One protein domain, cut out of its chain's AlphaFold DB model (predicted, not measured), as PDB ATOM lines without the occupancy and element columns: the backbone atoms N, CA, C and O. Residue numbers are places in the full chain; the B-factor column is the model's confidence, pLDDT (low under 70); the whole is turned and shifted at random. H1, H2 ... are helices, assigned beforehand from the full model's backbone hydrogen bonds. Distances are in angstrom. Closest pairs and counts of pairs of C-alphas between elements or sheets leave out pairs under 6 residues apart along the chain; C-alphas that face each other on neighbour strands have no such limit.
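AT A GLANCE: This is residues 212 to 286 of the 286 residues of an uncharacterized protein of Mycena chlorophos (UniProt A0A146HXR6). H2 and H4 pack on each other at a slant and H3 meets the end of H2 at a corner, while H1 lies off to one side of this group as a separate helix, near the beginning of H4. The long link between H2 and H3 folds back on itself in a short antiparallel pairing of residues 244 to 245 with 248 to 249. The printed part has 75 residues, with four named helices in the order H1, H2, H3, H4 and no named strand; its class is all helix. It is compact, with a radius of gyration of the C-alphas of 12.0 A, and spans 30 by 27 by 19 A.

HOW THE PARTS SIT: H1, residues 212 to 224, and H4, residues 272 to 283, only just touch, with 3 pairs of C-alphas within 8 A. H1 does so with residues 216 to 220 alone and H4 with residue 272 alone; the closest C-alphas, of Val 220 and Leu 272, are 6.5 A apart. They run the same way at a shallow tilt of 30 degrees. H2, residues 232 to 242, is apart from H1 and touches H4, the closest C-alphas being those of Ile 239 and Gly 280 at 6.1 A, at a steep tilt of 56 degrees, opposite ways. H3, residues 254 to 263, is close to H2 but not clearly touching, with the C-alphas of Ile 242 and Leu 254 closest at 5.6 A. H3 is also close to H4 but not clearly touching, the C-alphas of Gln 259 and Phe 273 being closest at 7.6 A. H1 and H3 are apart. In H1, H2, H3 and H4 every O i to N i+4 pair is within hydrogen-bond range.

IN THESE COORDINATES: H1 begins at C-alpha 212, (-35.388, 41.770, -60.995), and is 18.1 A long. H2 measures 15.3 A, H3 13.1 A and H4 16.4 A. H4 ends at C-alpha 283, (-38.068, 22.352, -41.140).

THE WHOLE: The C-alphas farthest apart are those of Pro 212 and Leu 286, at 33.5 A. The printed part has no cut. The link from H2 to H3 is long. Mean pLDDT of the printed part is 71.5, and residues 216 to 238 are among those under 70.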
ATOM      1  N   PRO A 212     -34.918  42.043 -62.358       76.38
ATOM      2  CA  PRO A 212     -35.388  41.770 -60.995       76.38
ATOM      3  C   PRO A 212     -36.774  41.098 -60.944       76.38
ATOM      4  O   PRO A 212     -37.017  40.243 -60.095       76.38
ATOM      5  N   ILE A 213     -37.660  41.416 -61.896       75.62
ATOM      6  CA  ILE A 213     -38.988  40.789 -62.026       75.62
ATOM      7  C   ILE A 213     -38.879  39.330 -62.509       75.62
ATOM      8  O   ILE A 213     -39.615  38.467 -62.031       75.62
ATOM      9  N   LEU A 214     -37.962  39.026 -63.442       70.81
ATOM     10  CA  LEU A 214     -37.743  37.651 -63.907       70.81
ATOM     11  C   LEU A 214     -37.090  36.801 -62.824       70.81
ATOM     12  O   LEU A 214     -37.476  35.648 -62.675       70.81
ATOM     13  N   PHE A 215     -36.151  37.354 -62.052       76.25
ATOM     14  CA  PHE A 215     -35.582  36.658 -60.901       76.25
ATOM     15  C   PHE A 215     -36.677  36.208 -59.930       76.25
ATOM     16  O   PHE A 215     -36.727  35.035 -59.564       76.25
ATOM     17  N   GLU A 216     -37.593  37.111 -59.568       67.12
ATOM     18  CA  GLU A 216     -38.712  36.786 -58.684       67.12
ATOM     19  C   GLU A 216     -39.612  35.695 -59.289       67.12
ATOM     20  O   GLU A 216     -39.935  34.721 -58.610       67.12
ATOM     21  N   ALA A 217     -39.944  35.791 -60.581       67.88
ATOM     22  CA  ALA A 217     -40.780  34.807 -61.270       67.88
ATOM     23  C   ALA A 217     -40.118  33.421 -61.404       67.88
ATOM     24  O   ALA A 217     -40.754  32.408 -61.108       67.88
ATOM     25  N   VAL A 218     -38.849  33.362 -61.822       63.38
ATOM     26  CA  VAL A 218     -38.070  32.118 -61.967       63.38
ATOM     27  C   VAL A 218     -37.907  31.444 -60.615       63.38
ATOM     28  O   VAL A 218     -38.079  30.235 -60.502       63.38
ATOM     29  N   LEU A 219     -37.620  32.218 -59.574       66.38
ATOM     30  CA  LEU A 219     -37.425  31.675 -58.244       66.38
ATOM     31  C   LEU A 219     -38.749  31.187 -57.635       66.38
ATOM     32  O   LEU A 219     -38.764  30.141 -56.994       66.38
ATOM     33  N   VAL A 220     -39.875  31.862 -57.905       61.62
ATOM     34  CA  VAL A 220     -41.215  31.343 -57.578       61.62
ATOM     35  C   VAL A 220     -41.507  30.050 -58.342       61.62
ATOM     36  O   VAL A 220     -41.952  29.100 -57.711       61.62
ATOM     37  N   MET A 221     -41.217  29.949 -59.645       56.19
ATOM     38  CA  MET A 221     -41.404  28.697 -60.405       56.19
ATOM     39  C   MET A 221     -40.536  27.551 -59.868       56.19
ATOM     40  O   MET A 221     -41.041  26.452 -59.644       56.19
ATOM     41  N   LEU A 222     -39.251  27.814 -59.604       57.62
ATOM     42  CA  LEU A 222     -38.312  26.836 -59.041       57.62
ATOM     43  C   LEU A 222     -38.705  26.373 -57.637       57.62
ATOM     44  O   LEU A 222     -38.275  25.306 -57.219       57.62
ATOM     45  N   LEU A 223     -39.483  27.157 -56.892       57.50
ATOM     46  CA  LEU A 223     -39.907  26.817 -55.533       57.50
ATOM     47  C   LEU A 223     -41.364  26.323 -55.477       57.50
ATOM     48  O   LEU A 223     -41.731  25.638 -54.526       57.50
ATOM     49  N   ALA A 224     -42.182  26.605 -56.493       56.41
ATOM     50  CA  ALA A 224     -43.591  26.220 -56.532       56.41
ATOM     51  C   ALA A 224     -43.811  24.723 -56.814       56.41
ATOM     52  O   ALA A 224     -44.705  24.142 -56.204       56.41
ATOM     53  N   ASP A 225     -43.000  24.095 -57.676       53.75
ATOM     54  CA  ASP A 225     -43.245  22.714 -58.137       53.75
ATOM     55  C   ASP A 225     -42.298  21.611 -57.588       53.75
ATOM     56  O   ASP A 225     -42.765  20.485 -57.406       53.75
ATOM     57  N   PRO A 226     -41.011  21.844 -57.233       49.72
ATOM     58  CA  PRO A 226     -40.119  20.760 -56.779       49.72
ATOM     59  C   PRO A 226     -39.897  20.657 -55.253       49.72
ATOM     60  O   PRO A 226     -39.309  19.670 -54.802       49.72
ATOM     61  N   ILE A 227     -40.390  21.596 -54.429       48.75
ATOM     62  CA  ILE A 227     -40.240  21.548 -52.951       48.75
ATOM     63  C   ILE A 227     -40.932  20.323 -52.327       48.75
ATOM     64  O   ILE A 227     -40.526  19.860 -51.265       48.75
ATOM     65  N   ALA A 228     -41.926  19.738 -52.997       44.78
ATOM     66  CA  ALA A 228     -42.569  18.512 -52.530       44.78
ATOM     67  C   ALA A 228     -41.738  17.233 -52.780       44.78
ATOM     68  O   ALA A 228     -42.048  16.198 -52.192       44.78
ATOM     69  N   SER A 229     -40.716  17.274 -53.651       51.91
ATOM     70  CA  SER A 229     -39.993  16.076 -54.120       51.91
ATOM     71  C   SER A 229     -38.492  16.058 -53.816       51.91
ATOM     72  O   SER A 229     -37.894  14.980 -53.862       51.91
ATOM     73  N   LEU A 230     -37.857  17.200 -53.537       51.81
ATOM     74  CA  LEU A 230     -36.509  17.206 -52.961       51.81
ATOM     75  C   LEU A 230     -36.591  16.604 -51.554       51.81
ATOM     76  O   LEU A 230     -37.477  16.962 -50.782       51.81
ATOM     77  N   SER A 231     -35.704  15.658 -51.231       56.66
ATOM     78  CA  SER A 231     -35.676  15.040 -49.905       56.66
ATOM     79  C   SER A 231     -35.651  16.139 -48.837       56.66
ATOM     80  O   SER A 231     -34.854  17.077 -48.925       56.66
ATOM     81  N   ASN A 232     -36.536  16.038 -47.836       60.75
ATOM     82  CA  ASN A 232     -36.679  17.053 -46.784       60.75
ATOM     83  C   ASN A 232     -35.320  17.461 -46.186       60.75
ATOM     84  O   ASN A 232     -35.133  18.622 -45.852       60.75
ATOM     85  N   GLN A 233     -34.356  16.541 -46.128       60.53
ATOM     86  CA  GLN A 233     -33.013  16.758 -45.584       60.53
ATOM     87  C   GLN A 233     -32.112  17.657 -46.446       60.53
ATOM     88  O   GLN A 233     -31.429  18.523 -45.905       60.53
ATOM     89  N   LEU A 234     -32.102  17.504 -47.777       55.91
ATOM     90  CA  LEU A 234     -31.255  18.344 -48.634       55.91
ATOM     91  C   LEU A 234     -31.799  19.771 -48.692       55.91
ATOM     92  O   LEU A 234     -31.044  20.735 -48.591       55.91
ATOM     93  N   LEU A 235     -33.122  19.907 -48.792       62.62
ATOM     94  CA  LEU A 235     -33.771  21.210 -48.741       62.62
ATOM     95  C   LEU A 235     -33.518  21.900 -47.393       62.62
ATOM     96  O   LEU A 235     -33.208  23.086 -47.368       62.62
ATOM     97  N   GLN A 236     -33.585  21.154 -46.288       67.06
ATOM     98  CA  GLN A 236     -33.229  21.642 -44.955       67.06
ATOM     99  C   GLN A 236     -31.797  22.156 -44.887       67.06
ATOM    100  O   GLN A 236     -31.584  23.278 -44.433       67.06
ATOM    101  N   ALA A 237     -30.835  21.372 -45.374       59.69
ATOM    102  CA  ALA A 237     -29.435  21.774 -45.400       59.69
ATOM    103  C   ALA A 237     -29.241  23.048 -46.233       59.69
ATOM    104  O   ALA A 237     -28.584  23.980 -45.786       59.69
ATOM    105  N   ILE A 238     -29.874  23.143 -47.406       59.31
ATOM    106  CA  ILE A 238     -29.785  24.327 -48.271       59.31
ATOM    107  C   ILE A 238     -30.412  25.554 -47.596       59.31
ATOM    108  O   ILE A 238     -29.799  26.618 -47.565       59.31
ATOM    109  N   ILE A 239     -31.609  25.425 -47.021       70.94
ATOM    110  CA  ILE A 239     -32.311  26.519 -46.333       70.94
ATOM    111  C   ILE A 239     -31.521  26.988 -45.100       70.94
ATOM    112  O   ILE A 239     -31.390  28.196 -44.882       70.94
ATOM    113  N   ALA A 240     -30.941  26.053 -44.343       69.50
ATOM    114  CA  ALA A 240     -30.078  26.343 -43.202       69.50
ATOM    115  C   ALA A 240     -28.779  27.042 -43.630       69.50
ATOM    116  O   ALA A 240     -28.408  28.047 -43.028       69.50
ATOM    117  N   VAL A 241     -28.141  26.593 -44.717       62.69
ATOM    118  CA  VAL A 241     -26.927  27.210 -45.283       62.69
ATOM    119  C   VAL A 241     -27.200  28.617 -45.818       62.69
ATOM    120  O   VAL A 241     -26.400  29.527 -45.604       62.69
ATOM    121  N   ILE A 242     -28.352  28.840 -46.460       71.81
ATOM    122  CA  ILE A 242     -28.799  30.188 -46.858       71.81
ATOM    123  C   ILE A 242     -29.073  31.053 -45.614       71.81
ATOM    124  O   ILE A 242     -28.995  32.284 -45.662       71.81
ATOM    125  N   GLY A 243     -29.322  30.414 -44.471       79.62
ATOM    126  CA  GLY A 243     -29.390  31.054 -43.171       79.62
ATOM    127  C   GLY A 243     -30.799  31.346 -42.696       79.62
ATOM    128  O   GLY A 243     -31.000  32.314 -41.961       79.62
ATOM    129  N   PHE A 244     -31.768  30.543 -43.120       83.31
ATOM    130  CA  PHE A 244     -33.099  30.516 -42.538       83.31
ATOM    131  C   PHE A 244     -33.157  29.446 -41.447       83.31
ATOM    132  O   PHE A 244     -32.825  28.287 -41.673       83.31
ATOM    133  N   GLY A 245     -33.605  29.843 -40.262       82.75
ATOM    134  CA  GLY A 245     -33.787  28.967 -39.115       82.75
ATOM    135  C   GLY A 245     -35.240  28.900 -38.621       82.75
ATOM    136  O   GLY A 245     -36.151  29.446 -39.251       82.75
ATOM    137  N   PRO A 246     -35.460  28.298 -37.435       85.38
ATOM    138  CA  PRO A 246     -36.783  28.090 -36.833       85.38
ATOM    139  C   PRO A 246     -37.595  29.371 -36.608       85.38
ATOM    140  O   PRO A 246     -38.819  29.331 -36.507       85.38
ATOM    141  N   LEU A 247     -36.899  30.500 -36.463       88.56
ATOM    142  CA  LEU A 247     -37.471  31.822 -36.199       88.56
ATOM    143  C   LEU A 247     -37.380  32.747 -37.424       88.56
ATOM    144  O   LEU A 247     -37.664  33.939 -37.326       88.56
ATOM    145  N   GLY A 248     -37.000  32.196 -38.578       87.81
ATOM    146  CA  GLY A 248     -36.730  32.926 -39.805       87.81
ATOM    147  C   GLY A 248     -35.247  33.231 -40.002       87.81
ATOM    148  O   GLY A 248     -34.409  32.442 -39.562       87.81
ATOM    149  N   PRO A 249     -34.894  34.320 -40.706       89.00
ATOM    150  CA  PRO A 249     -33.504  34.606 -41.049       89.00
ATOM    151  C   PRO A 249     -32.622  34.761 -39.814       89.00
ATOM    152  O   PRO A 249     -32.898  35.558 -38.917       89.00
ATOM    153  N   ILE A 250     -31.535  34.004 -39.787       86.88
ATOM    154  CA  ILE A 250     -30.535  34.044 -38.729       86.88
ATOM    155  C   ILE A 250     -29.695  35.308 -38.924       86.88
ATOM    156  O   ILE A 250     -29.215  35.605 -40.014       86.88
ATOM    157  N   LYS A 251     -29.515  36.100 -37.866       84.12
ATOM    158  CA  LYS A 251     -28.744  37.345 -37.953       84.12
ATOM    159  C   LYS A 251     -27.320  37.064 -38.456       84.12
ATOM    160  O   LYS A 251     -26.631  36.221 -37.898       84.12
ATOM    161  N   GLY A 252     -26.878  37.827 -39.455       73.25
ATOM    162  CA  GLY A 252     -25.538  37.693 -40.039       73.25
ATOM    163  C   GLY A 252     -25.430  36.653 -41.155       73.25
ATOM    164  O   GLY A 252     -24.332  36.428 -41.648       73.25
ATOM    165  N   THR A 253     -26.538  36.035 -41.571       79.19
ATOM    166  CA  THR A 253     -26.553  35.125 -42.723       79.19
ATOM    167  C   THR A 253     -26.966  35.817 -44.019       79.19
ATOM    168  O   THR A 253     -27.408  36.972 -44.018       79.19
ATOM    169  N   LEU A 254     -26.854  35.089 -45.137       73.25
ATOM    170  CA  LEU A 254     -27.290  35.560 -46.450       73.25
ATOM    171  C   LEU A 254     -28.778  35.927 -46.451       73.25
ATOM    172  O   LEU A 254     -29.133  36.997 -46.934       73.25
ATOM    173  N   ALA A 255     -29.637  35.104 -45.846       80.75
ATOM    174  CA  ALA A 255     -31.059  35.398 -45.707       80.75
ATOM    175  C   ALA A 255     -31.305  36.737 -44.993       80.75
ATOM    176  O   ALA A 255     -32.076  37.564 -45.476       80.75
ATOM    177  N   ALA A 256     -30.630  36.992 -43.866       82.75
ATOM    178  CA  ALA A 256     -30.803  38.244 -43.128       82.75
ATOM    179  C   ALA A 256     -30.295  39.459 -43.916       82.75
ATOM    180  O   ALA A 256     -30.910  40.527 -43.866       82.75
ATOM    181  N   TRP A 257     -29.206  39.290 -44.669       81.06
ATOM    182  CA  TRP A 257     -28.691  40.326 -45.558       81.06
ATOM    183  C   TRP A 257     -29.673  40.637 -46.690       81.06
ATOM    184  O   TRP A 257     -30.035  41.800 -46.861       81.06
ATOM    185  N   ILE A 258     -30.181  39.616 -47.394       74.25
ATOM    186  CA  ILE A 258     -31.185  39.781 -48.459       74.25
ATOM    187  C   ILE A 258     -32.431  40.472 -47.897       74.25
ATOM    188  O   ILE A 258     -32.945  41.404 -48.517       74.25
ATOM    189  N   GLN A 259     -32.891  40.074 -46.704       84.00
ATOM    190  CA  GLN A 259     -34.022  40.732 -46.052       84.00
ATOM    191  C   GLN A 259     -33.766  42.226 -45.869       84.00
ATOM    192  O   GLN A 259     -34.599  43.040 -46.253       84.00
ATOM    193  N   GLY A 260     -32.617  42.587 -45.295       75.50
ATOM    194  CA  GLY A 260     -32.269  43.976 -45.012       75.50
ATOM    195  C   GLY A 260     -32.067  44.815 -46.273       75.50
ATOM    196  O   GLY A 260     -32.521  45.956 -46.312       75.50
ATOM    197  N   ALA A 261     -31.423  44.249 -47.293       66.88
ATOM    198  CA  ALA A 261     -31.081  44.945 -48.527       66.88
ATOM    199  C   ALA A 261     -32.285  45.136 -49.460       66.88
ATOM    200  O   ALA A 261     -32.438  46.205 -50.045       66.88
ATOM    201  N   VAL A 262     -33.137  44.115 -49.595       68.69
ATOM    202  CA  VAL A 262     -34.208  44.088 -50.605       68.69
ATOM    203  C   VAL A 262     -35.574  44.408 -50.002       68.69
ATOM    204  O   VAL A 262     -36.344  45.173 -50.577       68.69
ATOM    205  N   PHE A 263     -35.885  43.848 -48.831       72.69
ATOM    206  CA  PHE A 263     -37.227  43.918 -48.234       72.69
ATOM    207  C   PHE A 263     -37.321  44.914 -47.063       72.69
ATOM    208  O   PHE A 263     -38.414  45.300 -46.638       72.69
ATOM    209  N   GLY A 264     -36.183  45.350 -46.519       81.94
ATOM    210  CA  GLY A 264     -36.115  46.211 -45.344       81.94
ATOM    211  C   GLY A 264     -36.802  45.583 -44.115       81.94
ATOM    212  O   GLY A 264     -36.685  44.380 -43.872       81.94
ATOM    213  N   PRO A 265     -37.527  46.372 -43.295       82.50
ATOM    214  CA  PRO A 265     -38.173  45.864 -42.083       82.50
ATOM    215  C   PRO A 265     -39.468  45.077 -42.344       82.50
ATOM    216  O   PRO A 265     -40.036  44.529 -41.399       82.50
ATOM    217  N   ARG A 266     -39.985  45.043 -43.582       85.81
ATOM    218  CA  ARG A 266     -41.258  44.383 -43.907       85.81
ATOM    219  C   ARG A 266     -41.119  43.497 -45.134       85.81
ATOM    220  O   ARG A 266     -41.142  43.971 -46.259       85.81
ATOM    221  N   VAL A 267     -41.103  42.194 -44.887       84.38
ATOM    222  CA  VAL A 267     -41.256  41.173 -45.922       84.38
ATOM    223  C   VAL A 267     -42.737  41.112 -46.333       84.38
ATOM    224  O   VAL A 267     -43.586  40.849 -45.473       84.38
ATOM    225  N   PRO A 268     -43.096  41.365 -47.606       79.31
ATOM    226  CA  PRO A 268     -44.482  41.275 -48.056       79.31
ATOM    227  C   PRO A 268     -45.040  39.861 -47.858       79.31
ATOM    228  O   PRO A 268     -44.366  38.864 -48.125       79.31
ATOM    229  N   LYS A 269     -46.290  39.750 -47.397       84.25
ATOM    230  CA  LYS A 269     -46.949  38.447 -47.242       84.25
ATOM    231  C   LYS A 269     -47.123  37.791 -48.613       84.25
ATOM    232  O   LYS A 269     -47.629  38.430 -49.528       84.25
ATOM    233  N   GLY A 270     -46.735  36.523 -48.722       76.56
ATOM    234  CA  GLY A 270     -46.749  35.787 -49.989       76.56
ATOM    235  C   GLY A 270     -45.587  36.139 -50.918       76.56
ATOM    236  O   GLY A 270     -45.506  35.576 -52.002       76.56
ATOM    237  N   SER A 271     -44.678  37.034 -50.502       72.56
ATOM    238  CA  SER A 271     -43.389  37.149 -51.178       72.56
ATOM    239  C   SER A 271     -42.606  35.860 -50.996       72.56
ATOM    240  O   SER A 271     -42.731  35.154 -49.992       72.56
ATOM    241  N   LEU A 272     -41.734  35.598 -51.952       69.06
ATOM    242  CA  LEU A 272     -40.867  34.443 -51.917       69.06
ATOM    243  C   LEU A 272     -40.046  34.341 -50.623       69.06
ATOM    244  O   LEU A 272     -39.908  33.263 -50.049       69.06
ATOM    245  N   PHE A 273     -39.516  35.466 -50.145       79.25
ATOM    246  CA  PHE A 273     -38.742  35.499 -48.912       79.25
ATOM    247  C   PHE A 273     -39.581  35.024 -47.715       79.25
ATOM    248  O   PHE A 273     -39.072  34.305 -46.859       79.25
ATOM    249  N   ALA A 274     -40.881  35.345 -47.691       83.69
ATOM    250  CA  ALA A 274     -41.806  34.835 -46.682       83.69
ATOM    251  C   ALA A 274     -42.022  33.315 -46.795       83.69
ATOM    252  O   ALA A 274     -42.157  32.652 -45.768       83.69
ATOM    253  N   GLU A 275     -42.033  32.752 -48.007       79.88
ATOM    254  CA  GLU A 275     -42.172  31.303 -48.213       79.88
ATOM    255  C   GLU A 275     -40.889  30.538 -47.853       79.88
ATOM    256  O   GLU A 275     -40.970  29.522 -47.167       79.88
ATOM    257  N   LEU A 276     -39.702  31.050 -48.203       77.38
ATOM    258  CA  LEU A 276     -38.416  30.489 -47.756       77.38
ATOM    259  C   LEU A 276     -38.263  30.576 -46.233       77.38
ATOM    260  O   LEU A 276     -37.870  29.606 -45.584       77.38
ATOM    261  N   GLN A 277     -38.649  31.714 -45.651       86.12
ATOM    262  CA  GLN A 277     -38.703  31.889 -44.206       86.12
ATOM    263  C   GLN A 277     -39.637  30.858 -43.569       86.12
ATOM    264  O   GLN A 277     -39.251  30.182 -42.618       86.12
ATOM    265  N   ARG A 278     -40.846  30.690 -44.109       84.00
ATOM    266  CA  ARG A 278     -41.808  29.692 -43.639       84.00
ATOM    267  C   ARG A 278     -41.262  28.271 -43.771       84.00
ATOM    268  O   ARG A 278     -41.434  27.494 -42.836       84.00
ATOM    269  N   ALA A 279     -40.605  27.932 -44.877       76.69
ATOM    270  CA  ALA A 279     -39.985  26.626 -45.071       76.69
ATOM    271  C   ALA A 279     -38.918  26.356 -43.997       76.69
ATOM    272  O   ALA A 279     -38.983  25.314 -43.351       76.69
ATOM    273  N   GLY A 280     -38.046  27.332 -43.704       79.12
ATOM    274  CA  GLY A 280     -37.070  27.260 -42.605       79.12
ATOM    275  C   GLY A 280     -37.698  27.090 -41.215       79.12
ATOM    276  O   GLY A 280     -37.214  26.324 -40.378       79.12
ATOM    277  N   MET A 281     -38.833  27.750 -40.975       85.62
ATOM    278  CA  MET A 281     -39.589  27.606 -39.725       85.62
ATOM    279  C   MET A 281     -40.287  26.243 -39.599       85.62
ATOM    280  O   MET A 281     -40.480  25.749 -38.487       85.62
ATOM    281  N   VAL A 282     -40.703  25.643 -40.718       80.81
ATOM    282  CA  VAL A 282     -41.339  24.317 -40.753       80.81
ATOM    283  C   VAL A 282     -40.299  23.215 -40.596       80.81
ATOM    284  O   VAL A 282     -40.536  22.277 -39.839       80.81
ATOM    285  N   SER A 283     -39.138  23.343 -41.240       68.06
ATOM    286  CA  SER A 283     -38.068  22.352 -41.140       68.06
ATOM    287  C   SER A 283     -37.558  22.140 -39.725       68.06
ATOM    288  O   SER A 283     -37.223  21.020 -39.376       68.06
ATOM    289  N   ALA A 284     -37.526  23.188 -38.904       64.69
ATOM    290  CA  ALA A 284     -37.053  23.099 -37.527       64.69
ATOM    291  C   ALA A 284     -37.973  22.299 -36.584       64.69
ATOM    292  O   ALA A 284     -37.641  22.118 -35.416       64.69
ATOM    293  N   LYS A 285     -39.163  21.900 -37.050       59.12
ATOM    294  CA  LYS A 285     -40.140  21.128 -36.268       59.12
ATOM    295  C   LYS A 285     -40.106  19.626 -36.559       59.12
ATOM    296  O   LYS A 285     -40.846  18.897 -35.902       59.12
ATOM    297  N   LEU A 286     -39.338  19.205 -37.564       49.88
ATOM    298  CA  LEU A 286     -39.143  17.807 -37.953       49.88
ATOM    299  C   LEU A 286     -37.874  17.266 -37.297       49.88
ATOM    300  O   LEU A 286     -37.918  16.085 -36.895       49.88
TER     301      LEU A 286